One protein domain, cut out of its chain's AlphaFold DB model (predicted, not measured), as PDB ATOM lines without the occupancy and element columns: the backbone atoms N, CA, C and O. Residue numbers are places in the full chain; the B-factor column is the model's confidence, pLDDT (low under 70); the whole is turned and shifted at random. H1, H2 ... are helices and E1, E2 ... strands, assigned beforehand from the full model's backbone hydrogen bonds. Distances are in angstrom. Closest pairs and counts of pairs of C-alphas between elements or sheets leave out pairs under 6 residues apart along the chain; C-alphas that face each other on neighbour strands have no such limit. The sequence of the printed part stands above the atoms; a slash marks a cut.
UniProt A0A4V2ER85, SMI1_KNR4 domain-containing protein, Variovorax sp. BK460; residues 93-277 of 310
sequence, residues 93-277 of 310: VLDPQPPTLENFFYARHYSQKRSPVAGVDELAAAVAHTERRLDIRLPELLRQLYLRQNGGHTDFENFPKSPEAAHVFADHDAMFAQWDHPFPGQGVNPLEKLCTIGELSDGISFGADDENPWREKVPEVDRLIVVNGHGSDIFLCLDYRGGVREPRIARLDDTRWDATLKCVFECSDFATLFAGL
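AT A GLANCE: This is residues 93 to 277 of the 310 residues of the protein "SMI1_KNR4 domain-containing protein" of Variovorax sp. BK460 (UniProt A0A4V2ER85). A small, strongly twisted sheet of four antiparallel strands, E2 to E5, stands near the middle of the model, among short helices and long loops. H4 with H5 makes one group at the E2 edge; on another side H6 grazes the sheet, and the helix pair H1 and H2 lies farther out, while E1 and H3 lie among loops at the far end from H4 and H5. The printed part has 185 residues with six named helices and five named strands, in the order E1 H1 H2 H3 H4 H5 E2 E3 E4 E5 H6. The class is mixed, helices and strands, with under half of the residues, 74 of 185, in named elements. The whole is compact, with a radius of gyration of the C-alphas of 16.8 A, and rounded, with spans of 48 by 42 by 33 A.

IN THESE COORDINATES: E1, residues 93 to 95, begins at C-alpha 93 (-51.525, -31.366, 12.505). After residues 96 to 119, with no named element, comes H1, residues 120 to 133, the longest helix, 19.7 A from first to last C-alpha. H2, residues 140 to 148, is 12.8 A long. H3 is residues 172 to 176, H4 residues 197 to 202 and H5 residues 213 to 217. E2, residues 224 to 230, begins at C-alpha 224 (-26.898, -47.064, -3.283) and is 15.9 A long. E3, residues 234 to 239, is 14.7 A long, E4, residues 248 to 253, is 16.2 A long, and E5, residues 262 to 267, is 14.7 A long. H6, residues 270 to 276, ends at C-alpha 276 (-45.088, -35.467, -0.834).

HOW THE PARTS SIT: The sheet runs E2, E3, E4, E5 as a meander, each strand the antiparallel neighbour of the one before; E2 and E5 are its edge strands. E2 and E3 form a hairpin, with N 225 and O 238 2.9 A apart, within hydrogen-bond range. The hairpin of E3 and E4 has N 237 and O 250 within range at 2.8 A, and that of E4 and E5 has N 251 and O 265 at 2.8 A. H4 is on the sheet and stands up from it, its line rising 77 degrees out of the local plane; the closest C-alphas of H4 and E2 are those of Ile 197 and Leu 224, 5.7 A apart. H4 and H5 touch, closest at the C-alphas of Gly 198 and Arg 215, 6.0 A. H6 only grazes the sheet with residues 270 to 276; its closest C-alphas to E4 are Phe 270 and Ile 249, 6.4 A. H2 and H6 only just touch, with 3 pairs of C-alphas within 8 A, the closest those of Leu 141 and Ala 271 at 6.4 A, and stand about perpendicular at 84 degrees. H1 and H2 touch, closest at the C-alphas of Leu 123 and Leu 147, 5.4 A, at a steep tilt of 46 degrees, opposite ways. H1 is not on the sheet. E1 pairs with no named strand, and H3 touches no helix; the two are apart. In each of the six helices every O i to N i+4 pair is within hydrogen-bond range.

THE WHOLE: The C-alphas farthest apart are those of Gln 97 and Asp 209, at 49.0 A. The printed part has no cut. The links from E1 to H1, H2 to H3 and H3 to H4 are long. Short antiparallel pairings join residues 152 to 153 with 187 to 188, residues 159 to 160 with 179 to 180, and residues 195 to 196 with 225 to 226 of E2. The mean pLDDT of the printed part is 92.2; residues 208 to 211 are under 70.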
ATOM      1  N   VAL A  93     -51.003 -32.021  13.706       93.12
ATOM      2  CA  VAL A  93     -51.525 -31.366  12.505       93.12
ATOM      3  C   VAL A  93     -50.344 -31.252  11.570       93.12
ATOM      4  O   VAL A  93     -49.325 -30.700  11.975       93.12
ATOM      5  N   LEU A  94     -50.470 -31.781  10.363       95.38
ATOM      6  CA  LEU A  94     -49.474 -31.647   9.314       95.38
ATOM      7  C   LEU A  94     -49.826 -30.435   8.450       95.38
ATOM      8  O   LEU A  94     -50.965 -30.286   8.008       95.38
ATOM      9  N   ASP A  95     -48.850 -29.551   8.250       93.94
ATOM     10  CA  ASP A  95     -48.946 -28.423   7.322       93.94
ATOM     11  C   ASP A  95     -49.139 -28.996   5.914       93.94
ATOM     12  O   ASP A  95     -48.250 -29.723   5.475       93.94
ATOM     13  N   PRO A  96     -50.256 -28.720   5.210       93.19
ATOM     14  CA  PRO A  96     -50.556 -29.340   3.921       93.19
ATOM     15  C   PRO A  96     -49.620 -28.872   2.800       93.19
ATOM     16  O   PRO A  96     -49.651 -29.443   1.708       93.19
ATOM     17  N   GLN A  97     -48.824 -27.824   3.031       94.25
ATOM     18  CA  GLN A  97     -47.911 -27.298   2.029       94.25
ATOM     19  C   GLN A  97     -46.642 -28.158   1.932       94.25
ATOM     20  O   GLN A  97     -46.027 -28.465   2.957       94.25
ATOM     21  N   PRO A  98     -46.211 -28.525   0.711       96.31
ATOM     22  CA  PRO A  98     -44.918 -29.163   0.513       96.31
ATOM     23  C   PRO A  98     -43.764 -28.190   0.804       96.31
ATOM     24  O   PRO A  98     -43.967 -26.970   0.874       96.31
ATOM     25  N   PRO A  99     -42.531 -28.704   0.937       96.88
ATOM     26  CA  PRO A  99     -41.353 -27.859   0.977       96.88
ATOM     27  C   PRO A  99     -41.179 -27.047  -0.312       96.88
ATOM     28  O   PRO A  99     -41.630 -27.409  -1.398       96.88
ATOM     29  N   THR A 100     -40.456 -25.941  -0.181       97.12
ATOM     30  CA  THR A 100     -39.891 -25.147  -1.272       97.12
ATOM     31  C   THR A 100     -38.371 -25.135  -1.130       97.12
ATOM     32  O   THR A 100     -37.831 -25.429  -0.062       97.12
ATOM     33  N   LEU A 101     -37.652 -24.741  -2.185       96.25
ATOM     34  CA  LEU A 101     -36.191 -24.578  -2.122       96.25
ATOM     35  C   LEU A 101     -35.737 -23.613  -1.013       96.25
ATOM     36  O   LEU A 101     -34.602 -23.685  -0.554       96.25
ATOM     37  N   GLU A 102     -36.609 -22.691  -0.605       93.88
ATOM     38  CA  GLU A 102     -36.315 -21.637   0.367       93.88
ATOM     39  C   GLU A 102     -36.561 -22.075   1.811       93.88
ATOM     40  O   GLU A 102     -35.936 -21.534   2.720       93.88
ATOM     41  N   ASN A 103     -37.470 -23.029   2.031       92.56
ATOM     42  CA  ASN A 103     -37.903 -23.420   3.371       92.56
ATOM     43  C   ASN A 103     -37.542 -24.864   3.746       92.56
ATOM     44  O   ASN A 103     -37.767 -25.245   4.893       92.56
ATOM     45  N   PHE A 104     -36.998 -25.654   2.811       94.94
ATOM     46  CA  PHE A 104     -36.638 -27.046   3.068       94.94
ATOM     47  C   PHE A 104     -35.607 -27.166   4.194       94.94
ATOM     48  O   PHE A 104     -35.760 -28.002   5.082       94.94
ATOM     49  N   PHE A 105     -34.578 -26.314   4.197       92.94
ATOM     50  CA  PHE A 105     -33.599 -26.265   5.278       92.94
ATOM     51  C   PHE A 105     -34.000 -25.245   6.339       92.94
ATOM     52  O   PHE A 105     -34.128 -24.060   6.042       92.94
ATOM     53  N   TYR A 106     -34.107 -25.683   7.596       87.69
ATOM     54  CA  TYR A 106     -34.265 -24.765   8.735       87.69
ATOM     55  C   TYR A 106     -32.934 -24.489   9.453       87.69
ATOM     56  O   TYR A 106     -32.817 -23.528  10.213       87.69
ATOM     57  N   ALA A 107     -31.931 -25.350   9.256       87.69
ATOM     58  CA  ALA A 107     -30.609 -25.200   9.850       87.69
ATOM     59  C   ALA A 107     -29.530 -25.891   9.012       87.69
ATOM     60  O   ALA A 107     -29.795 -26.794   8.217       87.69
ATOM     61  N   ARG A 108     -28.280 -25.491   9.246       88.56
ATOM     62  CA  ARG A 108     -27.098 -26.183   8.722       88.56
ATOM     63  C   ARG A 108     -26.887 -27.513   9.411       88.56
ATOM     64  O   ARG A 108     -27.200 -27.662  10.591       88.56
ATOM     65  N   HIS A 109     -26.262 -28.433   8.689       86.44
ATOM     66  CA  HIS A 109     -25.838 -29.705   9.246       86.44
ATOM     67  C   HIS A 109     -24.865 -29.467  10.412       86.44
ATOM     68  O   HIS A 109     -24.032 -28.557  10.354       86.44
ATOM     69  N   TYR A 110     -24.943 -30.273  11.477       81.25
ATOM     70  CA  TYR A 110     -24.163 -30.047  12.703       81.25
ATOM     71  C   TYR A 110     -22.648 -29.929  12.452       81.25
ATOM     72  O   TYR A 110     -21.988 -29.099  13.077       81.25
ATOM     73  N   SER A 111     -22.108 -30.688  11.488       83.38
ATOM     74  CA  SER A 111     -20.683 -30.641  11.114       83.38
ATOM     75  C   SER A 111     -20.255 -29.349  10.413       83.38
ATOM     76  O   SER A 111     -19.065 -29.134  10.227       83.38
ATOM     77  N   GLN A 112     -21.200 -28.486  10.037       84.62
ATOM     78  CA  GLN A 112     -20.953 -27.224   9.337       84.62
ATOM     79  C   GLN A 112     -21.354 -25.991  10.153       84.62
ATOM     80  O   GLN A 112     -21.253 -24.867   9.659       84.62
ATOM     81  N   LYS A 113     -21.789 -26.157  11.413       80.19
ATOM     82  CA  LYS A 113     -22.226 -25.038  12.273       80.19
ATOM     83  C   LYS A 113     -21.168 -23.936  12.427       80.19
ATOM     84  O   LYS A 113     -21.526 -22.792  12.677       80.19
ATOM     85  N   ARG A 114     -19.881 -24.278  12.289       78.44
ATOM     86  CA  ARG A 114     -18.741 -23.351  12.418       78.44
ATOM     87  C   ARG A 114     -18.091 -22.980  11.083       78.44
ATOM     88  O   ARG A 114     -17.171 -22.169  11.074       78.44
ATOM     89  N   SER A 115     -18.543 -23.570   9.981       79.56
ATOM     90  CA  SER A 115     -17.967 -23.319   8.663       79.56
ATOM     91  C   SER A 115     -18.521 -22.019   8.072       79.56
ATOM     92  O   SER A 115     -19.699 -21.704   8.288       79.56
ATOM     93  N   PRO A 116     -17.717 -21.270   7.295       83.25
ATOM     94  CA  PRO A 116     -18.212 -20.142   6.512       83.25
ATOM     95  C   PRO A 116     -19.384 -20.549   5.613       83.25
ATOM     96  O   PRO A 116     -19.551 -21.716   5.257       83.25
ATOM     97  N   VAL A 117     -20.237 -19.587   5.263       84.31
ATOM     98  CA  VAL A 117     -21.231 -19.797   4.202       84.31
ATOM     99  C   VAL A 117     -20.480 -19.929   2.885       84.31
ATOM    100  O   VAL A 117     -19.809 -18.983   2.491       84.31
ATOM    101  N   ALA A 118     -20.594 -21.084   2.232       87.12
ATOM    102  CA  ALA A 118     -20.030 -21.272   0.906       87.12
ATOM    103  C   ALA A 118     -20.800 -20.433  -0.126       87.12
ATOM    104  O   ALA A 118     -22.029 -20.325  -0.057       87.12
ATOM    105  N   GLY A 119     -20.075 -19.844  -1.074       91.75
ATOM    106  CA  GLY A 119     -20.673 -19.146  -2.214       91.75
ATOM    107  C   GLY A 119     -21.309 -20.118  -3.215       91.75
ATOM    108  O   GLY A 119     -21.001 -21.308  -3.223       91.75
ATOM    109  N   VAL A 120     -22.169 -19.614  -4.108       92.69
ATOM    110  CA  VAL A 120     -22.844 -20.447  -5.128       92.69
ATOM    111  C   VAL A 120     -21.840 -21.187  -6.022       92.69
ATOM    112  O   VAL A 120     -22.043 -22.365  -6.308       92.69
ATOM    113  N   ASP A 121     -20.738 -20.542  -6.411       95.75
ATOM    114  CA  ASP A 121     -19.705 -21.162  -7.253       95.75
ATOM    115  C   ASP A 121     -18.962 -22.295  -6.530       95.75
ATOM    116  O   ASP A 121     -18.692 -23.345  -7.116       95.75
ATOM    117  N   GLU A 122     -18.685 -22.122  -5.233       95.94
ATOM    118  CA  GLU A 122     -18.073 -23.157  -4.392       95.94
ATOM    119  C   GLU A 122     -19.010 -24.359  -4.235       95.94
ATOM    120  O   GLU A 122     -18.581 -25.506  -4.368       95.94
ATOM    121  N   LEU A 123     -20.306 -24.106  -4.020       96.31
ATOM    122  CA  LEU A 123     -21.328 -25.152  -3.955       96.31
ATOM    123  C   LEU A 123     -21.462 -25.887  -5.293       96.31
ATOM    124  O   LEU A 123     -21.511 -27.116  -5.317       96.31
ATOM    125  N   ALA A 124     -21.462 -25.167  -6.416       97.81
ATOM    126  CA  ALA A 124     -21.513 -25.770  -7.745       97.81
ATOM    127  C   ALA A 124     -20.286 -26.652  -8.026       97.81
ATOM    128  O   ALA A 124     -20.425 -27.757  -8.563       97.81
ATOM    129  N   ALA A 125     -19.093 -26.205  -7.621       97.88
ATOM    130  CA  ALA A 125     -17.869 -26.993  -7.714       97.88
ATOM    131  C   ALA A 125     -17.928 -28.247  -6.824       97.88
ATOM    132  O   ALA A 125     -17.551 -29.330  -7.279       97.88
ATOM    133  N   ALA A 126     -18.448 -28.127  -5.599       97.81
ATOM    134  CA  ALA A 126     -18.625 -29.244  -4.672       97.81
ATOM    135  C   ALA A 126     -19.627 -30.285  -5.198       97.81
ATOM    136  O   ALA A 126     -19.363 -31.489  -5.113       97.81
ATOM    137  N   VAL A 127     -20.738 -29.842  -5.800       98.44
ATOM    138  CA  VAL A 127     -21.706 -30.728  -6.466       98.44
ATOM    139  C   VAL A 127     -21.020 -31.484  -7.596       98.44
ATOM    140  O   VAL A 127     -21.034 -32.712  -7.606       98.44
ATOM    141  N   ALA A 128     -20.352 -30.773  -8.508       98.44
ATOM    142  CA  ALA A 128     -19.699 -31.394  -9.656       98.44
ATOM    143  C   ALA A 128     -18.569 -32.354  -9.240       98.44
ATOM    144  O   ALA A 128     -18.345 -33.374  -9.890       98.44
ATOM    145  N   HIS A 129     -17.842 -32.034  -8.166       98.38
ATOM    146  CA  HIS A 129     -16.849 -32.933  -7.584       98.38
ATOM    147  C   HIS A 129     -17.498 -34.206  -7.030       98.38
ATOM    148  O   HIS A 129     -17.008 -35.296  -7.306       98.38
ATOM    149  N   THR A 130     -18.609 -34.078  -6.306       98.50
ATOM    150  CA  THR A 130     -19.322 -35.211  -5.697       98.50
ATOM    151  C   THR A 130     -19.952 -36.125  -6.743       98.50
ATOM    152  O   THR A 130     -19.782 -37.336  -6.661       98.50
ATOM    153  N   GLU A 131     -20.588 -35.556  -7.770       98.19
ATOM    154  CA  GLU A 131     -21.124 -36.304  -8.916       98.19
ATOM    155  C   GLU A 131     -20.036 -37.119  -9.627       98.19
ATOM    156  O   GLU A 131     -20.241 -38.291  -9.926       98.19
ATOM    157  N   ARG A 132     -18.845 -36.535  -9.834       98.31
ATOM    158  CA  ARG A 132     -17.698 -37.261 -10.407       98.31
ATOM    159  C   ARG A 132     -17.150 -38.335  -9.472       98.31
ATOM    160  O   ARG A 132     -16.821 -39.416  -9.938       98.31
ATOM    161  N   ARG A 133     -17.012 -38.028  -8.179       97.88
ATOM    162  CA  ARG A 133     -16.453 -38.948  -7.177       97.88
ATOM    163  C   ARG A 133     -17.301 -40.209  -7.031       97.88
ATOM    164  O   ARG A 133     -16.742 -41.283  -6.884       97.88
ATOM    165  N   LEU A 134     -18.622 -40.057  -7.071       97.12
ATOM    166  CA  LEU A 134     -19.584 -41.145  -6.891       97.12
ATOM    167  C   LEU A 134     -20.083 -41.748  -8.217       97.12
ATOM    168  O   LEU A 134     -20.917 -42.644  -8.184       97.12
ATOM    169  N   ASP A 135     -19.614 -41.248  -9.365       96.56
ATOM    170  CA  ASP A 135     -20.070 -41.637 -10.710       96.56
ATOM    171  C   ASP A 135     -21.609 -41.638 -10.870       96.56
ATOM    172  O   ASP A 135     -22.249 -42.611 -11.290       96.56
ATOM    173  N   ILE A 136     -22.221 -40.515 -10.485       96.94
ATOM    174  CA  ILE A 136     -23.671 -40.291 -10.550       96.94
ATOM    175  C   ILE A 136     -24.006 -38.886 -11.056       96.94
ATOM    176  O   ILE A 136     -23.160 -37.996 -11.151       96.94
ATOM    177  N   ARG A 137     -25.290 -38.665 -11.338       97.31
ATOM    178  CA  ARG A 137     -25.876 -37.331 -11.497       97.31
ATOM    179  C   ARG A 137     -26.937 -37.159 -10.435       97.31
ATOM    180  O   ARG A 137     -27.889 -37.926 -10.432       97.31
ATOM    181  N   LEU A 138     -26.775 -36.179  -9.551       98.31
ATOM    182  CA  LEU A 138     -27.771 -35.928  -8.513       98.31
ATOM    183  C   LEU A 138     -29.118 -35.567  -9.162       98.31
ATOM    184  O   LEU A 138     -29.118 -34.839 -10.162       98.31
ATOM    185  N   PRO A 139     -30.254 -35.994  -8.576       98.19
ATOM    186  CA  PRO A 139     -31.568 -35.502  -8.970       98.19
ATOM    187  C   PRO A 139     -31.574 -33.977  -9.002       98.19
ATOM    188  O   PRO A 139     -31.083 -33.334  -8.070       98.19
ATOM    189  N   GLU A 140     -32.136 -33.388 -10.057       97.75
ATOM    190  CA  GLU A 140     -32.021 -31.946 -10.317       97.75
ATOM    191  C   GLU A 140     -32.509 -31.100  -9.130       97.75
ATOM    192  O   GLU A 140     -31.862 -30.132  -8.733       97.75
ATOM    193  N   LEU A 141     -33.602 -31.512  -8.489       98.00
ATOM    194  CA  LEU A 141     -34.134 -30.816  -7.321       98.00
ATOM    195  C   LEU A 141     -33.211 -30.926  -6.093       98.00
ATOM    196  O   LEU A 141     -33.008 -29.940  -5.385       98.00
ATOM    197  N   LEU A 142     -32.591 -32.088  -5.865       98.12
ATOM    198  CA  LEU A 142     -31.603 -32.263  -4.797       98.12
ATOM    199  C   LEU A 142     -30.343 -31.431  -5.072       98.12
ATOM    200  O   LEU A 142     -29.809 -30.780  -4.175       98.12
ATOM    201  N   ARG A 143     -29.902 -31.380  -6.331       98.25
ATOM    202  CA  ARG A 143     -28.827 -30.492  -6.782       98.25
ATOM    203  C   ARG A 143     -29.163 -29.023  -6.502       98.25
ATOM    204  O   ARG A 143     -28.317 -28.312  -5.966       98.25
ATOM    205  N   GLN A 144     -30.381 -28.567  -6.797       98.06
ATOM    206  CA  GLN A 144     -30.816 -27.194  -6.499       98.06
ATOM    207  C   GLN A 144     -30.810 -26.886  -4.998       98.06
ATOM    208  O   GLN A 144     -30.403 -25.791  -4.609       98.06
ATOM    209  N   LEU A 145     -31.190 -27.846  -4.149       97.81
ATOM    210  CA  LEU A 145     -31.060 -27.710  -2.696       97.81
ATOM    211  C   LEU A 145     -29.591 -27.552  -2.277       97.81
ATOM    212  O   LEU A 145     -29.276 -26.638  -1.516       97.81
ATOM    213  N   TYR A 146     -28.680 -28.362  -2.824       97.81
ATOM    214  CA  TYR A 146     -27.246 -28.252  -2.530       97.81
ATOM    215  C   TYR A 146     -26.615 -26.935  -2.995       97.81
ATOM    216  O   TYR A 146     -25.698 -26.438  -2.345       97.81
ATOM    217  N   LEU A 147     -27.130 -26.330  -4.069       96.56
ATOM    218  CA  LEU A 147     -26.720 -24.994  -4.519       96.56
ATOM    219  C   LEU A 147     -27.213 -23.865  -3.600       96.56
ATOM    220  O   LEU A 147     -26.701 -22.749  -3.681       96.56
ATOM    221  N   ARG A 148     -28.192 -24.132  -2.726       94.62
ATOM    222  CA  ARG A 148     -28.634 -23.199  -1.676       94.62
ATOM    223  C   ARG A 148     -27.890 -23.429  -0.364       94.62
ATOM    224  O   ARG A 148     -27.535 -22.463   0.309       94.62
ATOM    225  N   GLN A 149     -27.673 -24.688   0.015       94.56
ATOM    226  CA  GLN A 149     -26.976 -25.053   1.247       94.56
ATOM    227  C   GLN A 149     -26.349 -26.449   1.133       94.56
ATOM    228  O   GLN A 149     -27.015 -27.396   0.726       94.56
ATOM    229  N   ASN A 150     -25.084 -26.597   1.548       95.88
ATOM    230  CA  ASN A 150     -24.364 -27.874   1.505       95.88
ATOM    231  C   ASN A 150     -24.852 -28.876   2.577       95.88
ATOM    232  O   ASN A 150     -24.169 -29.134   3.565       95.88
ATOM    233  N   GLY A 151     -26.037 -29.447   2.385       95.19
ATOM    234  CA  GLY A 151     -26.687 -30.285   3.386       95.19
ATOM    235  C   GLY A 151     -27.339 -29.451   4.490       95.19
ATOM    236  O   GLY A 151     -27.251 -28.221   4.518       95.19
ATOM    237  N   GLY A 152     -28.029 -30.098   5.421       93.81
ATOM    238  CA  GLY A 152     -28.781 -29.374   6.440       93.81
ATOM    239  C   GLY A 152     -29.860 -30.192   7.103       93.81
ATOM    240  O   GLY A 152     -30.145 -31.311   6.686       93.81
ATOM    241  N   HIS A 153     -30.471 -29.597   8.121       92.38
ATOM    242  CA  HIS A 153     -31.632 -30.170   8.780       92.38
ATOM    243  C   HIS A 153     -32.932 -29.652   8.162       92.38
ATOM    244  O   HIS A 153     -33.033 -28.472   7.809       92.38
ATOM    245  N   THR A 154     -33.922 -30.540   8.076       92.75
ATOM    246  CA  THR A 154     -35.285 -30.245   7.624       92.75
ATOM    247  C   THR A 154     -36.308 -30.663   8.681       92.75
ATOM    248  O   THR A 154     -36.066 -31.558   9.493       92.75
ATOM    249  N   ASP A 155     -37.436 -29.963   8.733       91.56
ATOM    250  CA  ASP A 155     -38.615 -30.357   9.510       91.56
ATOM    251  C   ASP A 155     -39.699 -31.000   8.633       91.56
ATOM    252  O   ASP A 155     -40.722 -31.449   9.146       91.56
ATOM    253  N   PHE A 156     -39.455 -31.094   7.324       94.69
ATOM    254  CA  PHE A 156     -40.266 -31.837   6.371       94.69
ATOM    255  C   PHE A 156     -39.896 -33.320   6.426       94.69
ATOM    256  O   PHE A 156     -39.142 -33.825   5.599       94.69
ATOM    257  N   GLU A 157     -40.397 -34.000   7.453       92.44
ATOM    258  CA  GLU A 157     -40.030 -35.382   7.781       92.44
ATOM    259  C   GLU A 157     -41.162 -36.396   7.598       92.44
ATOM    260  O   GLU A 157     -40.930 -37.576   7.817       92.44
ATOM    261  N   ASN A 158     -42.356 -35.968   7.173       96.00
ATOM    262  CA  ASN A 158     -43.530 -36.835   7.042       96.00
ATOM    263  C   ASN A 158     -43.883 -37.042   5.567       96.00
ATOM    264  O   ASN A 158     -44.052 -36.065   4.844       96.00
ATOM    265  N   PHE A 159     -44.061 -38.284   5.120       97.50
ATOM    266  CA  PHE A 159     -44.501 -38.617   3.760       97.50
ATOM    267  C   PHE A 159     -45.761 -39.498   3.797       97.50
ATOM    268  O   PHE A 159     -45.796 -40.448   4.577       97.50
ATOM    269  N   PRO A 160     -46.808 -39.221   3.005       97.62
ATOM    270  CA  PRO A 160     -48.066 -39.954   3.115       97.62
ATOM    271  C   PRO A 160     -47.942 -41.368   2.533       97.62
ATOM    272  O   PRO A 160     -47.419 -41.550   1.436       97.62
ATOM    273  N   LYS A 161     -48.481 -42.375   3.235       96.38
ATOM    274  CA  LYS A 161     -48.544 -43.767   2.743       96.38
ATOM    275  C   LYS A 161     -49.605 -43.969   1.662       96.38
ATOM    276  O   LYS A 161     -49.505 -44.907   0.876       96.38
ATOM    277  N   SER A 162     -50.617 -43.103   1.616       95.00
ATOM    278  CA  SER A 162     -51.583 -43.037   0.517       95.00
ATOM    279  C   SER A 162     -52.031 -41.591   0.254       95.00
ATOM    280  O   SER A 162     -51.927 -40.745   1.147       95.00
ATOM    281  N   PRO A 163     -52.554 -41.288  -0.948       92.25
ATOM    282  CA  PRO A 163     -53.068 -39.959  -1.293       92.25
ATOM    283  C   PRO A 163     -54.185 -39.440  -0.371       92.25
ATOM    284  O   PRO A 163     -54.388 -38.231  -0.277       92.25
ATOM    285  N   GLU A 164     -54.909 -40.336   0.301       94.75
ATOM    286  CA  GLU A 164     -56.032 -40.039   1.194       94.75
ATOM    287  C   GLU A 164     -55.623 -39.877   2.668       94.75
ATOM    288  O   GLU A 164     -56.493 -39.723   3.529       94.75
ATOM    289  N   ALA A 165     -54.322 -39.929   2.981       96.06
ATOM    290  CA  ALA A 165     -53.829 -39.810   4.348       96.06
ATOM    291  C   ALA A 165     -54.327 -38.517   5.019       96.06
ATOM    292  O   ALA A 165     -54.251 -37.418   4.460       96.06
ATOM    293  N   ALA A 166     -54.839 -38.642   6.245       96.62
ATOM    294  CA  ALA A 166     -55.332 -37.501   7.005       96.62
ATOM    295  C   ALA A 166     -54.194 -36.524   7.351       96.62
ATOM    296  O   ALA A 166     -53.023 -36.887   7.368       96.62
ATOM    297  N   HIS A 167     -54.538 -35.280   7.688       95.38
ATOM    298  CA  HIS A 167     -53.566 -34.278   8.153       95.38
ATOM    299  C   HIS A 167     -53.731 -33.914   9.632       95.38
ATOM    300  O   HIS A 167     -52.993 -33.073  10.131       95.38
ATOM    301  N   VAL A 168     -54.700 -34.506  10.336       94.56
ATOM    302  CA  VAL A 168     -54.987 -34.215  11.745       94.56
ATOM    303  C   VAL A 168     -55.117 -35.525  12.509       94.56
ATOM    304  O   VAL A 168     -55.909 -36.382  12.124       94.56
ATOM    305  N   PHE A 169     -54.365 -35.664  13.599       92.25
ATOM    306  CA  PHE A 169     -54.245 -36.903  14.365       92.25
ATOM    307  C   PHE A 169     -54.361 -36.652  15.865       92.25
ATOM    308  O   PHE A 169     -54.027 -35.575  16.356       92.25
ATOM    309  N   ALA A 170     -54.833 -37.657  16.601       87.44
ATOM    310  CA  ALA A 170     -54.893 -37.594  18.057       87.44
ATOM    311  C   ALA A 170     -53.497 -37.706  18.698       87.44
ATOM    312  O   ALA A 170     -53.233 -37.036  19.693       87.44
ATOM    313  N   ASP A 171     -52.615 -38.517  18.109       85.94
ATOM    314  CA  ASP A 171     -51.268 -38.823  18.594       85.94
ATOM    315  C   ASP A 171     -50.348 -39.300  17.450       85.94
ATOM    316  O   ASP A 171     -50.773 -39.428  16.294       85.94
ATOM    317  N   HIS A 172     -49.061 -39.498  17.767       87.56
ATOM    318  CA  HIS A 172     -48.032 -39.892  16.802       87.56
ATOM    319  C   HIS A 172     -48.246 -41.315  16.285       87.56
ATOM    320  O   HIS A 172     -47.951 -41.560  15.123       87.56
ATOM    321  N   ASP A 173     -48.826 -42.220  17.075       89.81
ATOM    322  CA  ASP A 173     -49.113 -43.592  16.634       89.81
ATOM    323  C   ASP A 173     -50.155 -43.593  15.505       89.81
ATOM    324  O   ASP A 173     -49.955 -44.216  14.457       89.81
ATOM    325  N   ALA A 174     -51.236 -42.821  15.666       92.88
ATOM    326  CA  ALA A 174     -52.248 -42.628  14.631       92.88
ATOM    327  C   ALA A 174     -51.671 -41.961  13.371       92.88
ATOM    328  O   ALA A 174     -52.074 -42.300  12.256       92.88
ATOM    329  N   MET A 175     -50.721 -41.036  13.537       94.94
ATOM    330  CA  MET A 175     -50.012 -40.417  12.418       94.94
ATOM    331  C   MET A 175     -49.107 -41.425  11.698       94.94
ATOM    332  O   MET A 175     -49.220 -41.576  10.484       94.94
ATOM    333  N   PHE A 176     -48.258 -42.162  12.419       93.50
ATOM    334  CA  PHE A 176     -47.317 -43.142  11.856       93.50
ATOM    335  C   PHE A 176     -48.021 -44.322  11.176       93.50
ATOM    336  O   PHE A 176     -47.460 -44.951  10.273       93.50
ATOM    337  N   ALA A 177     -49.273 -44.608  11.538       95.44
ATOM    338  CA  ALA A 177     -50.105 -45.559  10.807       95.44
ATOM    339  C   ALA A 177     -50.380 -45.117   9.353       95.44
ATOM    340  O   ALA A 177     -50.518 -45.972   8.480       95.44
ATOM    341  N   GLN A 178     -50.414 -43.808   9.074       97.00
ATOM    342  CA  GLN A 178     -50.744 -43.235   7.757       97.00
ATOM    343  C   GLN A 178     -49.575 -42.505   7.076       97.00
ATOM    344  O   GLN A 178     -49.636 -42.247   5.875       97.00
ATOM    345  N   TRP A 179     -48.512 -42.190   7.816       97.25
ATOM    346  CA  TRP A 179     -47.372 -41.407   7.342       97.25
ATOM    347  C   TRP A 179     -46.046 -42.111   7.641       97.25
ATOM    348  O   TRP A 179     -45.828 -42.624   8.737       97.25
ATOM    349  N   ASP A 180     -45.150 -42.125   6.660       95.69
ATOM    350  CA  ASP A 180     -43.765 -42.577   6.776       95.69
ATOM    351  C   ASP A 180     -42.809 -41.433   7.108       95.69
ATOM    352  O   ASP A 180     -43.119 -40.258   6.920       95.69
ATOM    353  N   HIS A 181     -41.630 -41.805   7.615       93.38
ATOM    354  CA  HIS A 181     -40.576 -40.886   8.047       93.38
ATOM    355  C   HIS A 181     -39.292 -41.136   7.249       93.38
ATOM    356  O   HIS A 181     -38.409 -41.871   7.710       93.38
ATOM    357  N   PRO A 182     -39.180 -40.592   6.022       93.25
ATOM    358  CA  PRO A 182     -38.085 -40.929   5.120       93.25
ATOM    359  C   PRO A 182     -36.715 -40.409   5.578       93.25
ATOM    360  O   PRO A 182     -35.712 -40.972   5.161       93.25
ATOM    361  N   PHE A 183     -36.642 -39.382   6.434       92.19
ATOM    362  CA  PHE A 183     -35.379 -38.780   6.891       92.19
ATOM    363  C   PHE A 183     -34.987 -39.233   8.307       92.19
ATOM    364  O   PHE A 183     -35.279 -38.521   9.271       92.19
ATOM    365  N   PRO A 184     -34.291 -40.372   8.472       85.69
ATOM    366  CA  PRO A 184     -33.933 -40.890   9.794       85.69
ATOM    367  C   PRO A 184     -33.030 -39.929  10.597       85.69
ATOM    368  O   PRO A 184     -33.140 -39.831  11.817       85.69
ATOM    369  N   GLY A 185     -32.163 -39.168   9.925       82.75
ATOM    370  CA  GLY A 185     -31.272 -38.165  10.519       82.75
ATOM    371  C   GLY A 185     -31.786 -36.723  10.428       82.75
ATOM    372  O   GLY A 185     -30.990 -35.792  10.569       82.75
ATOM    373  N   GLN A 186     -33.082 -36.517  10.156       86.06
ATOM    374  CA  GLN A 186     -33.738 -35.199  10.134       86.06
ATOM    375  C   GLN A 186     -33.103 -34.181   9.166       86.06
ATOM    376  O   GLN A 186     -32.935 -33.005   9.507       86.06
ATOM    377  N   GLY A 187     -32.691 -34.610   7.972       92.56
ATOM    378  CA  GLY A 187     -31.987 -33.737   7.034       92.56
ATOM    379  C   GLY A 187     -31.365 -34.459   5.850       92.56
ATOM    380  O   GLY A 187     -31.634 -35.627   5.613       92.56
ATOM    381  N   VAL A 188     -30.482 -33.767   5.136       96.06
ATOM    382  CA  VAL A 188     -29.579 -34.381   4.154       96.06
ATOM    383  C   VAL A 188     -28.131 -34.084   4.515       96.06
ATOM    384  O   VAL A 188     -27.792 -33.002   5.012       96.06
ATOM    385  N   ASN A 189     -27.276 -35.069   4.276       96.50
ATOM    386  CA  ASN A 189     -25.852 -35.001   4.538       96.50
ATOM    387  C   ASN A 189     -25.192 -33.949   3.635       96.50
ATOM    388  O   ASN A 189     -25.607 -33.762   2.489       96.50
ATOM    389  N   PRO A 190     -24.142 -33.272   4.115       96.44
ATOM    390  CA  PRO A 190     -23.225 -32.538   3.259       96.44
ATOM    391  C   PRO A 190     -22.660 -33.385   2.114       96.44
ATOM    392  O   PRO A 190     -22.472 -34.591   2.268       96.44
ATOM    393  N   LEU A 191     -22.327 -32.738   1.000       97.56
ATOM    394  CA  LEU A 191     -21.771 -33.352  -0.209       97.56
ATOM    395  C   LEU A 191     -20.512 -34.187   0.072       97.56
ATOM    396  O   LEU A 191     -20.365 -35.293  -0.444       97.56
ATOM    397  N   GLU A 192     -19.630 -33.698   0.946       95.50
ATOM    398  CA  GLU A 192     -18.413 -34.395   1.374       95.50
ATOM    399  C   GLU A 192     -18.681 -35.663   2.200       95.50
ATOM    400  O   GLU A 192     -17.781 -36.477   2.374       95.50
ATOM    401  N   LYS A 193     -19.909 -35.835   2.699       95.75
ATOM    402  CA  LYS A 193     -20.352 -37.004   3.469       95.75
ATOM    403  C   LYS A 193     -21.212 -37.978   2.665       95.75
ATOM    404  O   LYS A 193     -21.613 -38.997   3.214       95.75
ATOM    405  N   LEU A 194     -21.523 -37.675   1.403       97.81
ATOM    406  CA  LEU A 194     -22.202 -38.635   0.534       97.81
ATOM    407  C   LEU A 194     -21.233 -39.764   0.175       97.81
ATOM    408  O   LEU A 194     -20.142 -39.497  -0.343       97.81
ATOM    409  N   CYS A 195     -21.653 -40.997   0.439       97.56
ATOM    410  CA  CYS A 195     -20.915 -42.227   0.166       97.56
ATOM    411  C   CYS A 195     -21.869 -43.316  -0.337       97.56
ATOM    412  O   CYS A 195     -23.094 -43.179  -0.227       97.56
ATOM    413  N   THR A 196     -21.324 -44.392  -0.890       97.81
ATOM    414  CA  THR A 196     -22.111 -45.590  -1.200       97.81
ATOM    415  C   THR A 196     -22.355 -46.413   0.071       97.81
ATOM    416  O   THR A 196     -21.634 -46.277   1.065       97.81
ATOM    417  N   ILE A 197     -23.362 -47.291   0.063       96.44
ATOM    418  CA  ILE A 197     -23.508 -48.301   1.125       96.44
ATOM    419  C   ILE A 197     -22.284 -49.227   1.150       96.44
ATOM    420  O   ILE A 197     -21.865 -49.630   2.227       96.44
ATOM    421  N   GLY A 198     -21.671 -49.530   0.002       95.19
ATOM    422  CA  GLY A 198     -20.476 -50.376  -0.057       95.19
ATOM    423  C   GLY A 198     -19.266 -49.736   0.628       95.19
ATOM    424  O   GLY A 198     -18.624 -50.384   1.451       95.19
ATOM    425  N   GLU A 199     -19.007 -48.452   0.359       95.19
ATOM    426  CA  GLU A 199     -17.975 -47.658   1.044       95.19
ATOM    427  C   GLU A 199     -18.225 -47.602   2.554       95.19
ATOM    428  O   GLU A 199     -17.291 -47.726   3.345       95.19
ATOM    429  N   LEU A 200     -19.487 -47.431   2.966       93.19
ATOM    430  CA  LEU A 200     -19.851 -47.446   4.380       93.19
ATOM    431  C   LEU A 200     -19.591 -48.823   5.005       93.19
ATOM    432  O   LEU A 200     -19.042 -48.902   6.101       93.19
ATOM    433  N   SER A 201     -19.945 -49.889   4.285       91.44
ATOM    434  CA  SER A 201     -19.769 -51.272   4.722       91.44
ATOM    435  C   SER A 201     -18.307 -51.623   4.977       91.44
ATOM    436  O   SER A 201     -17.999 -52.290   5.957       91.44
ATOM    437  N   ASP A 202     -17.386 -51.127   4.148       90.50
ATOM    438  CA  ASP A 202     -15.939 -51.330   4.344       90.50
ATOM    439  C   ASP A 202     -15.405 -50.708   5.639       90.50
ATOM    440  O   ASP A 202     -14.358 -51.116   6.141       90.50
ATOM    441  N   GLY A 203     -16.107 -49.707   6.174       87.75
ATOM    442  CA  GLY A 203     -15.757 -49.044   7.425       87.75
ATOM    443  C   GLY A 203     -16.373 -49.677   8.675       87.75
ATOM    444  O   GLY A 203     -16.040 -49.245   9.781       87.75
ATOM    445  N   ILE A 204     -17.272 -50.656   8.534       86.06
ATOM    446  CA  ILE A 204     -18.005 -51.258   9.652       86.06
ATOM    447  C   ILE A 204     -17.379 -52.602  10.028       86.06
ATOM    448  O   ILE A 204     -17.190 -53.490   9.203       86.06
ATOM    449  N   SER A 205     -17.093 -52.764  11.320       82.62
ATOM    450  CA  SER A 205     -16.763 -54.063  11.903       82.62
ATOM    451  C   SER A 205     -18.059 -54.754  12.316       82.62
ATOM    452  O   SER A 205     -18.629 -54.398  13.348       82.62
ATOM    453  N   PHE A 206     -18.507 -55.737  11.538       80.12
ATOM    454  CA  PHE A 206     -19.755 -56.455  11.812       80.12
ATOM    455  C   PHE A 206     -19.623 -57.485  12.953       80.12
ATOM    456  O   PHE A 206     -20.573 -57.689  13.704       80.12
ATOM    457  N   GLY A 207     -18.422 -58.019  13.205       76.56
ATOM    458  CA  GLY A 207     -18.198 -58.982  14.286       76.56
ATOM    459  C   GLY A 207     -17.024 -59.918  14.013       76.56
ATOM    460  O   GLY A 207     -16.382 -59.834  12.971       76.56
ATOM    461  N   ALA A 208     -16.721 -60.799  14.974       62.03
ATOM    462  CA  ALA A 208     -15.571 -61.713  14.917       62.03
ATOM    463  C   ALA A 208     -15.691 -62.818  13.847       62.03
ATOM    464  O   ALA A 208     -14.680 -63.433  13.515       62.03
ATOM    465  N   ASP A 209     -16.894 -63.028  13.306       65.81
ATOM    466  CA  ASP A 209     -17.201 -64.058  12.308       65.81
ATOM    467  C   ASP A 209     -17.555 -63.471  10.921       65.81
ATOM    468  O   ASP A 209     -17.924 -64.229  10.026       65.81
ATOM    469  N   ASP A 210     -17.466 -62.147  10.718       60.22
ATOM    470  CA  ASP A 210     -18.091 -61.502   9.554       60.22
ATOM    471  C   ASP A 210     -17.171 -61.297   8.342       60.22
ATOM    472  O   ASP A 210     -16.283 -60.438   8.305       60.22
ATOM    473  N   GLU A 211     -17.504 -62.043   7.290       66.38
ATOM    474  CA  GLU A 211     -17.457 -61.567   5.910       66.38
ATOM    475  C   GLU A 211     -18.348 -60.316   5.775       66.38
ATOM    476  O   GLU A 211     -19.380 -60.227   6.427       66.38
ATOM    477  N   ASN A 212     -17.954 -59.326   4.965       73.12
ATOM    478  CA  ASN A 212     -18.657 -58.042   4.810       73.12
ATOM    479  C   ASN A 212     -20.091 -58.266   4.259       73.12
ATOM    480  O   ASN A 212     -20.277 -58.353   3.038       73.12
ATOM    481  N   PRO A 213     -21.126 -58.343   5.118       81.88
ATOM    482  CA  PRO A 213     -22.367 -59.014   4.760       81.88
ATOM    483  C   PRO A 213     -23.212 -58.160   3.821       81.88
ATOM    484  O   PRO A 213     -23.925 -58.697   2.976       81.88
ATOM    485  N   TRP A 214     -23.115 -56.830   3.902       90.19
ATOM    486  CA  TRP A 214     -23.817 -55.973   2.954       90.19
ATOM    487  C   TRP A 214     -23.199 -56.053   1.558       90.19
ATOM    488  O   TRP A 214     -23.948 -56.055   0.585       90.19
ATOM    489  N   ARG A 215     -21.870 -56.183   1.424       89.81
ATOM    490  CA  ARG A 215     -21.240 -56.373   0.103       89.81
ATOM    491  C   ARG A 215     -21.667 -57.667  -0.574       89.81
ATOM    492  O   ARG A 215     -21.791 -57.697  -1.795       89.81
ATOM    493  N   GLU A 216     -21.902 -58.711   0.204       88.00
ATOM    494  CA  GLU A 216     -22.303 -60.015  -0.320       88.00
ATOM    495  C   GLU A 216     -23.801 -60.111  -0.593       88.00
ATOM    496  O   GLU A 216     -24.221 -60.693  -1.595       88.00
ATOM    497  N   LYS A 217     -24.622 -59.549   0.299       87.81
ATOM    498  CA  LYS A 217     -26.075 -59.762   0.302       87.81
ATOM    499  C   LYS A 217     -26.856 -58.654  -0.388       87.81
ATOM    500  O   LYS A 217     -27.992 -58.901  -0.785       87.81
ATOM    501  N   VAL A 218     -26.292 -57.453  -0.531       90.75
ATOM    502  CA  VAL A 218     -26.970 -56.319  -1.171       90.75
ATOM    503  C   VAL A 218     -26.500 -56.201  -2.624       90.75
ATOM    504  O   VAL A 218     -25.363 -55.804  -2.879       90.75
ATOM    505  N   PRO A 219     -27.359 -56.510  -3.614       92.25
ATOM    506  CA  PRO A 219     -26.987 -56.398  -5.017       92.25
ATOM    507  C   PRO A 219     -26.629 -54.960  -5.376       92.25
ATOM    508  O   PRO A 219     -27.355 -54.037  -4.995       92.25
ATOM    509  N   GLU A 220     -25.548 -54.790  -6.142       95.12
ATOM    510  CA  GLU A 220     -25.093 -53.479  -6.623       95.12
ATOM    511  C   GLU A 220     -24.971 -52.450  -5.476       95.12
ATOM    512  O   GLU A 220     -25.372 -51.295  -5.613       95.12
ATOM    513  N   VAL A 221     -24.431 -52.871  -4.326       95.50
ATOM    514  CA  VAL A 221     -24.324 -52.057  -3.100       95.50
ATOM    515  C   VAL A 221     -23.645 -50.694  -3.318       95.50
ATOM    516  O   VAL A 221     -24.007 -49.699  -2.692       95.50
ATOM    517  N   ASP A 222     -22.715 -50.618  -4.272       96.94
ATOM    518  CA  ASP A 222     -22.010 -49.390  -4.652       96.94
ATOM    519  C   ASP A 222     -22.866 -48.417  -5.496       96.94
ATOM    520  O   ASP A 222     -22.444 -47.301  -5.788       96.94
ATOM    521  N   ARG A 223     -24.094 -48.800  -5.869       97.62
ATOM    522  CA  ARG A 223     -25.083 -47.951  -6.566       97.62
ATOM    523  C   ARG A 223     -26.161 -47.387  -5.633       97.62
ATOM    524  O   ARG A 223     -27.087 -46.725  -6.101       97.62
ATOM    525  N   LEU A 224     -26.040 -47.625  -4.327       97.88
ATOM    526  CA  LEU A 224     -26.898 -47.064  -3.283       97.88
ATOM    527  C   LEU A 224     -26.167 -45.910  -2.594       97.88
ATOM    528  O   LEU A 224     -25.258 -46.141  -1.802       97.88
ATOM    529  N   ILE A 225     -26.550 -44.666  -2.890       98.31
ATOM    530  CA  ILE A 225     -25.860 -43.470  -2.379       98.31
ATOM    531  C   ILE A 225     -26.571 -42.941  -1.140       98.31
ATOM    532  O   ILE A 225     -27.708 -42.484  -1.233       98.31
ATOM    533  N   VAL A 226     -25.899 -42.951   0.009       97.75
ATOM    534  CA  VAL A 226     -26.441 -42.484   1.291       97.75
ATOM    535  C   VAL A 226     -26.540 -40.960   1.299       97.75
ATOM    536  O   VAL A 226     -25.532 -40.258   1.369       97.75
ATOM    537  N   VAL A 227     -27.769 -40.438   1.280       97.44
ATOM    538  CA  VAL A 227     -28.054 -38.993   1.389       97.44
ATOM    539  C   VAL A 227     -28.434 -38.568   2.796       97.44
ATOM    540  O   VAL A 227     -28.302 -37.395   3.139       97.44
ATOM    541  N   ASN A 228     -28.873 -39.502   3.633       95.62
ATOM    542  CA  ASN A 228     -29.113 -39.275   5.050       95.62
ATOM    543  C   ASN A 228     -29.011 -40.598   5.815       95.62
ATOM    544  O   ASN A 228     -29.257 -41.657   5.249       95.62
ATOM    545  N   GLY A 229     -28.673 -40.539   7.100       93.06
ATOM    546  CA  GLY A 229     -28.662 -41.716   7.959       93.06
ATOM    547  C   GLY A 229     -28.863 -41.361   9.426       93.06
ATOM    548  O   GLY A 229     -28.663 -40.213   9.831       93.06
ATOM    549  N   HIS A 230     -29.269 -42.355  10.205       87.56
ATOM    550  CA  HIS A 230     -29.294 -42.315  11.662       87.56
ATOM    551  C   HIS A 230     -28.561 -43.538  12.190       87.56
ATOM    552  O   HIS A 230     -28.804 -44.643  11.714       87.56
ATOM    553  N   GLY A 231     -27.668 -43.326  13.156       83.88
ATOM    554  CA  GLY A 231     -26.836 -44.406  13.668       83.88
ATOM    555  C   GLY A 231     -25.972 -45.036  12.573       83.88
ATOM    556  O   GLY A 231     -25.445 -44.339  11.701       83.88
ATOM    557  N   SER A 232     -25.820 -46.353  12.657       82.62
ATOM    558  CA  SER A 232     -25.051 -47.183  11.725       82.62
ATOM    559  C   SER A 232     -25.931 -48.180  10.966       82.62
ATOM    560  O   SER A 232     -25.407 -49.109  10.366       82.62
ATOM    561  N   ASP A 233     -27.251 -48.010  11.016       88.12
ATOM    562  CA  ASP A 233     -28.220 -49.052  10.676       88.12
ATOM    563  C   ASP A 233     -29.457 -48.550   9.913       88.12
ATOM    564  O   ASP A 233     -30.193 -49.373   9.374       88.12
ATOM    565  N   ILE A 234     -29.697 -47.236   9.797       93.81
ATOM    566  CA  ILE A 234     -30.823 -46.700   9.011       93.81
ATOM    567  C   ILE A 234     -30.340 -45.647   8.017       93.81
ATOM    568  O   ILE A 234     -29.777 -44.620   8.406       93.81
ATOM    569  N   PHE A 235     -30.635 -45.849   6.730       96.06
ATOM    570  CA  PHE A 235     -30.140 -45.010   5.635       96.06
ATOM    571  C   PHE A 235     -31.250 -44.613   4.669       96.06
ATOM    572  O   PHE A 235     -32.033 -45.451   4.244       96.06
ATOM    573  N   LEU A 236     -31.291 -43.344   4.271       97.62
ATOM    574  CA  LEU A 236     -32.011 -42.897   3.083       97.62
ATOM    575  C   LEU A 236     -31.019 -42.829   1.922       97.62
ATOM    576  O   LEU A 236     -30.002 -42.131   2.004       97.62
ATOM    577  N   CYS A 237     -31.339 -43.523   0.839       98.19
ATOM    578  CA  CYS A 237     -30.470 -43.699  -0.309       98.19
ATOM    579  C   CYS A 237     -31.111 -43.196  -1.603       98.19
ATOM    580  O   CYS A 237     -32.319 -43.325  -1.813       98.19
ATOM    581  N   LEU A 238     -30.263 -42.692  -2.500       98.50
ATOM    582  CA  LEU A 238     -30.542 -42.668  -3.932       98.50
ATOM    583  C   LEU A 238     -30.172 -44.043  -4.497       98.50
ATOM    584  O   LEU A 238     -29.019 -44.463  -4.389       98.50
ATOM    585  N   ASP A 239     -31.141 -44.738  -5.080       98.19
ATOM    586  CA  ASP A 239     -30.979 -46.073  -5.649       98.19
ATOM    587  C   ASP A 239     -30.792 -45.998  -7.172       98.19
ATOM    588  O   ASP A 239     -31.759 -45.807  -7.914       98.19
ATOM    589  N   TYR A 240     -29.540 -46.154  -7.621       98.12
ATOM    590  CA  TYR A 240     -29.136 -46.198  -9.035       98.12
ATOM    591  C   TYR A 240     -28.926 -47.624  -9.569       98.12
ATOM    592  O   TYR A 240     -28.310 -47.800 -10.632       98.12
ATOM    593  N   ARG A 241     -29.359 -48.651  -8.830       96.06
ATOM    594  CA  ARG A 241     -29.220 -50.048  -9.264       96.06
ATOM    595  C   ARG A 241     -29.988 -50.291 -10.562       96.06
ATOM    596  O   ARG A 241     -30.959 -49.595 -10.870       96.06
ATOM    597  N   GLY A 242     -29.534 -51.256 -11.357       93.38
ATOM    598  CA  GLY A 242     -30.107 -51.530 -12.678       93.38
ATOM    599  C   GLY A 242     -29.798 -50.458 -13.733       93.38
ATOM    600  O   GLY A 242     -30.451 -50.417 -14.774       93.38
ATOM    601  N   GLY A 243     -28.817 -49.583 -13.482       87.69
ATOM    602  CA  GLY A 243     -28.322 -48.611 -14.463       87.69
ATOM    603  C   GLY A 243     -29.278 -47.452 -14.766       87.69
ATOM    604  O   GLY A 243     -29.159 -46.818 -15.817       87.69
ATOM    605  N   VAL A 244     -30.228 -47.168 -13.872       89.75
ATOM    606  CA  VAL A 244     -31.159 -46.045 -14.041       89.75
ATOM    607  C   VAL A 244     -30.426 -44.705 -13.970       89.75
ATOM    608  O   VAL A 244     -29.486 -44.525 -13.195       89.75
ATOM    609  N   ARG A 245     -30.851 -43.749 -14.804       87.75
ATOM    610  CA  ARG A 245     -30.288 -42.391 -14.808       87.75
ATOM    611  C   ARG A 245     -30.892 -41.511 -13.717       87.75
ATOM    612  O   ARG A 245     -30.165 -40.734 -13.112       87.75
ATOM    613  N   GLU A 246     -32.201 -41.624 -13.509       94.38
ATOM    614  CA  GLU A 246     -32.902 -40.993 -12.392       94.38
ATOM    615  C   GLU A 246     -33.023 -42.036 -11.275       94.38
ATOM    616  O   GLU A 246     -33.578 -43.111 -11.530       94.38
ATOM    617  N   PRO A 247     -32.466 -41.787 -10.079       97.88
ATOM    618  CA  PRO A 247     -32.502 -42.759  -9.002       97.88
ATOM    619  C   PRO A 247     -33.880 -42.801  -8.349       97.88
ATOM    620  O   PRO A 247     -34.536 -41.772  -8.162       97.88
ATOM    621  N   ARG A 248     -34.260 -43.988  -7.881       97.81
ATOM    622  CA  ARG A 248     -35.348 -44.108  -6.906       97.81
ATOM    623  C   ARG A 248     -34.871 -43.630  -5.540       97.81
ATOM    624  O   ARG A 248     -33.671 -43.520  -5.288       97.81
ATOM    625  N   ILE A 249     -35.810 -43.395  -4.636       97.94
ATOM    626  CA  ILE A 249     -35.506 -43.187  -3.222       97.94
ATOM    627  C   ILE A 249     -35.812 -44.476  -2.476       97.94
ATOM    628  O   ILE A 249     -36.910 -45.008  -2.610       97.94
ATOM    629  N   ALA A 250     -34.869 -44.942  -1.665       97.31
ATOM    630  CA  ALA A 250     -35.049 -46.112  -0.814       97.31
ATOM    631  C   ALA A 250     -34.581 -45.800   0.607       97.31
ATOM    632  O   ALA A 250     -33.484 -45.275   0.790       97.31
ATOM    633  N   ARG A 251     -35.383 -46.140   1.619       96.56
ATOM    634  CA  ARG A 251     -34.916 -46.180   3.010       96.56
ATOM    635  C   ARG A 251     -34.587 -47.619   3.379       96.56
ATOM    636  O   ARG A 251     -35.455 -48.486   3.281       96.56
ATOM    637  N   LEU A 252     -33.349 -47.848   3.791       95.56
ATOM    638  CA  LEU A 252     -32.812 -49.135   4.205       95.56
ATOM    639  C   LEU A 252     -32.686 -49.176   5.729       95.56
ATOM    640  O   LEU A 252     -32.340 -48.166   6.341       95.56
ATOM    641  N   ASP A 253     -32.978 -50.331   6.316       93.69
ATOM    642  CA  ASP A 253     -33.018 -50.553   7.760       93.69
ATOM    643  C   ASP A 253     -32.372 -51.907   8.108       93.69
ATOM    644  O   ASP A 253     -32.780 -52.956   7.597       93.69
ATOM    645  N   ASP A 254     -31.356 -51.864   8.967       89.19
ATOM    646  CA  ASP A 254     -30.653 -53.006   9.560       89.19
ATOM    647  C   ASP A 254     -30.695 -52.977  11.101       89.19
ATOM    648  O   ASP A 254     -29.882 -53.597  11.778       89.19
ATOM    649  N   THR A 255     -31.677 -52.295  11.701       83.44
ATOM    650  CA  THR A 255     -31.850 -52.210  13.170       83.44
ATOM    651  C   THR A 255     -32.118 -53.560  13.834       83.44
ATOM    652  O   THR A 255     -32.052 -53.689  15.058       83.44
ATOM    653  N   ARG A 256     -32.446 -54.588  13.043       79.50
ATOM    654  CA  ARG A 256     -32.586 -55.973  13.512       79.50
ATOM    655  C   ARG A 256     -31.257 -56.716  13.583       79.50
ATOM    656  O   ARG A 256     -31.260 -57.836  14.092       79.50
ATOM    657  N   TRP A 257     -30.170 -56.109  13.103       71.88
ATOM    658  CA  TRP A 257     -28.822 -56.675  13.076       71.88
ATOM    659  C   TRP A 257     -28.796 -58.066  12.430       71.88
ATOM    660  O   TRP A 257     -28.053 -58.947  12.851       71.88
ATOM    661  N   ASP A 258     -29.652 -58.279  11.422       75.94
ATOM    662  CA  ASP A 258     -29.657 -59.502  10.610       75.94
ATOM    663  C   ASP A 258     -28.794 -59.351   9.344       75.94
ATOM    664  O   ASP A 258     -28.662 -60.296   8.559       75.94
ATOM    665  N   ALA A 259     -28.165 -58.180   9.186       71.00
ATOM    666  CA  ALA A 259     -27.232 -57.835   8.129       71.00
ATOM    667  C   ALA A 259     -27.843 -57.942   6.726       71.00
ATOM    668  O   ALA A 259     -27.159 -58.303   5.764       71.00
ATOM    669  N   THR A 260     -29.148 -57.670   6.600       78.25
ATOM    670  CA  THR A 260     -29.874 -57.790   5.323       78.25
ATOM    671  C   THR A 260     -30.251 -56.460   4.675       78.25
ATOM    672  O   THR A 260     -30.703 -56.494   3.534       78.25
ATOM    673  N   LEU A 261     -30.062 -55.317   5.357       87.81
ATOM    674  CA  LEU A 261     -30.463 -53.971   4.899       87.81
ATOM    675  C   LEU A 261     -31.816 -53.977   4.165       87.81
ATOM    676  O   LEU A 261     -31.902 -53.894   2.935       87.81
ATOM    677  N   LYS A 262     -32.908 -54.080   4.924       92.06
ATOM    678  CA  LYS A 262     -34.250 -54.197   4.344       92.06
ATOM    679  C   LYS A 262     -34.727 -52.857   3.833       92.06
ATOM    680  O   LYS A 262     -34.655 -51.856   4.540       92.06
ATOM    681  N   CYS A 263     -35.297 -52.848   2.635       94.31
ATOM    682  CA  CYS A 263     -36.008 -51.673   2.169       94.31
ATOM    683  C   CYS A 263     -37.357 -51.555   2.892       94.31
ATOM    684  O   CYS A 263     -38.205 -52.440   2.792       94.31
ATOM    685  N   VAL A 264     -37.529 -50.473   3.649       94.81
ATOM    686  CA  VAL A 264     -38.717 -50.208   4.484       94.81
ATOM    687  C   VAL A 264     -39.524 -49.001   4.002       94.81
ATOM    688  O   VAL A 264     -40.532 -48.656   4.612       94.81
ATOM    689  N   PHE A 265     -39.066 -48.324   2.950       96.12
ATOM    690  CA  PHE A 265     -39.761 -47.230   2.275       96.12
ATOM    691  C   PHE A 265     -39.163 -47.049   0.880       96.12
ATOM    692  O   PHE A 265     -37.938 -47.040   0.743       96.12
ATOM    693  N   GLU A 266     -40.013 -46.835  -0.122       96.25
ATOM    694  CA  GLU A 266     -39.601 -46.534  -1.491       96.25
ATOM    695  C   GLU A 266     -40.420 -45.382  -2.078       96.25
ATOM    696  O   GLU A 266     -41.610 -45.229  -1.800       96.25
ATOM    697  N   CYS A 267     -39.781 -44.587  -2.930       95.38
ATOM    698  CA  CYS A 267     -40.424 -43.562  -3.744       95.38
ATOM    699  C   CYS A 267     -39.781 -43.541  -5.139       95.38
ATOM    700  O   CYS A 267     -38.606 -43.884  -5.290       95.38
ATOM    701  N   SER A 268     -40.543 -43.153  -6.165       95.81
ATOM    702  CA  SER A 268     -40.103 -43.234  -7.565       95.81
ATOM    703  C   SER A 268     -38.871 -42.387  -7.861       95.81
ATOM    704  O   SER A 268     -38.030 -42.809  -8.647       95.81
ATOM    705  N   ASP A 269     -38.770 -41.217  -7.236       97.31
ATOM    706  CA  ASP A 269     -37.730 -40.224  -7.485       97.31
ATOM    707  C   ASP A 269     -37.730 -39.150  -6.382       97.31
ATOM    708  O   ASP A 269     -38.635 -39.066  -5.541       97.31
ATOM    709  N   PHE A 270     -36.698 -38.305  -6.379       97.69
ATOM    710  CA  PHE A 270     -36.556 -37.257  -5.370       97.69
ATOM    711  C   PHE A 270     -37.620 -36.155  -5.490       97.69
ATOM    712  O   PHE A 270     -37.985 -35.555  -4.480       97.69
ATOM    713  N   ALA A 271     -38.127 -35.866  -6.691       97.75
ATOM    714  CA  ALA A 271     -39.134 -34.822  -6.880       97.75
ATOM    715  C   ALA A 271     -40.486 -35.238  -6.278       97.75
ATOM    716  O   ALA A 271     -41.137 -34.432  -5.612       97.75
ATOM    717  N   THR A 272     -40.861 -36.505  -6.442       97.62
ATOM    718  CA  THR A 272     -42.046 -37.123  -5.846       97.62
ATOM    719  C   THR A 272     -41.923 -37.167  -4.329       97.62
ATOM    720  O   THR A 272     -42.857 -36.746  -3.643       97.62
ATOM    721  N   LEU A 273     -40.755 -37.568  -3.799       97.62
ATOM    722  CA  LEU A 273     -40.464 -37.463  -2.368       97.62
ATOM    723  C   LEU A 273     -40.710 -36.027  -1.898       97.62
ATOM    724  O   LEU A 273     -41.569 -35.794  -1.054       97.62
ATOM    725  N   PHE A 274     -40.006 -35.063  -2.491       98.12
ATOM    726  CA  PHE A 274     -40.044 -33.659  -2.091       98.12
ATOM    727  C   PHE A 274     -41.459 -33.071  -2.129       98.12
ATOM    728  O   PHE A 274     -41.867 -32.417  -1.176       98.12
ATOM    729  N   ALA A 275     -42.241 -33.344  -3.175       97.56
ATOM    730  CA  ALA A 275     -43.623 -32.872  -3.291       97.56
ATOM    731  C   ALA A 275     -44.578 -33.522  -2.269       97.56
ATOM    732  O   ALA A 275     -45.576 -32.911  -1.868       97.56
ATOM    733  N   GLY A 276     -44.292 -34.751  -1.833       97.25
ATOM    734  CA  GLY A 276     -45.088 -35.467  -0.834       97.25
ATOM    735  C   GLY A 276     -44.748 -35.111   0.612       97.25
ATOM    736  O   GLY A 276     -45.584 -35.314   1.489       97.25
ATOM    737  N   LEU A 277     -43.571 -34.538   0.882       97.56
ATOM    738  CA  LEU A 277     -43.162 -34.233   2.250       97.56
ATOM    739  C   LEU A 277     -44.062 -33.193   2.918       97.56
ATOM    740  O   LEU A 277     -44.442 -32.179   2.329       97.56
TER     741      LEU A 277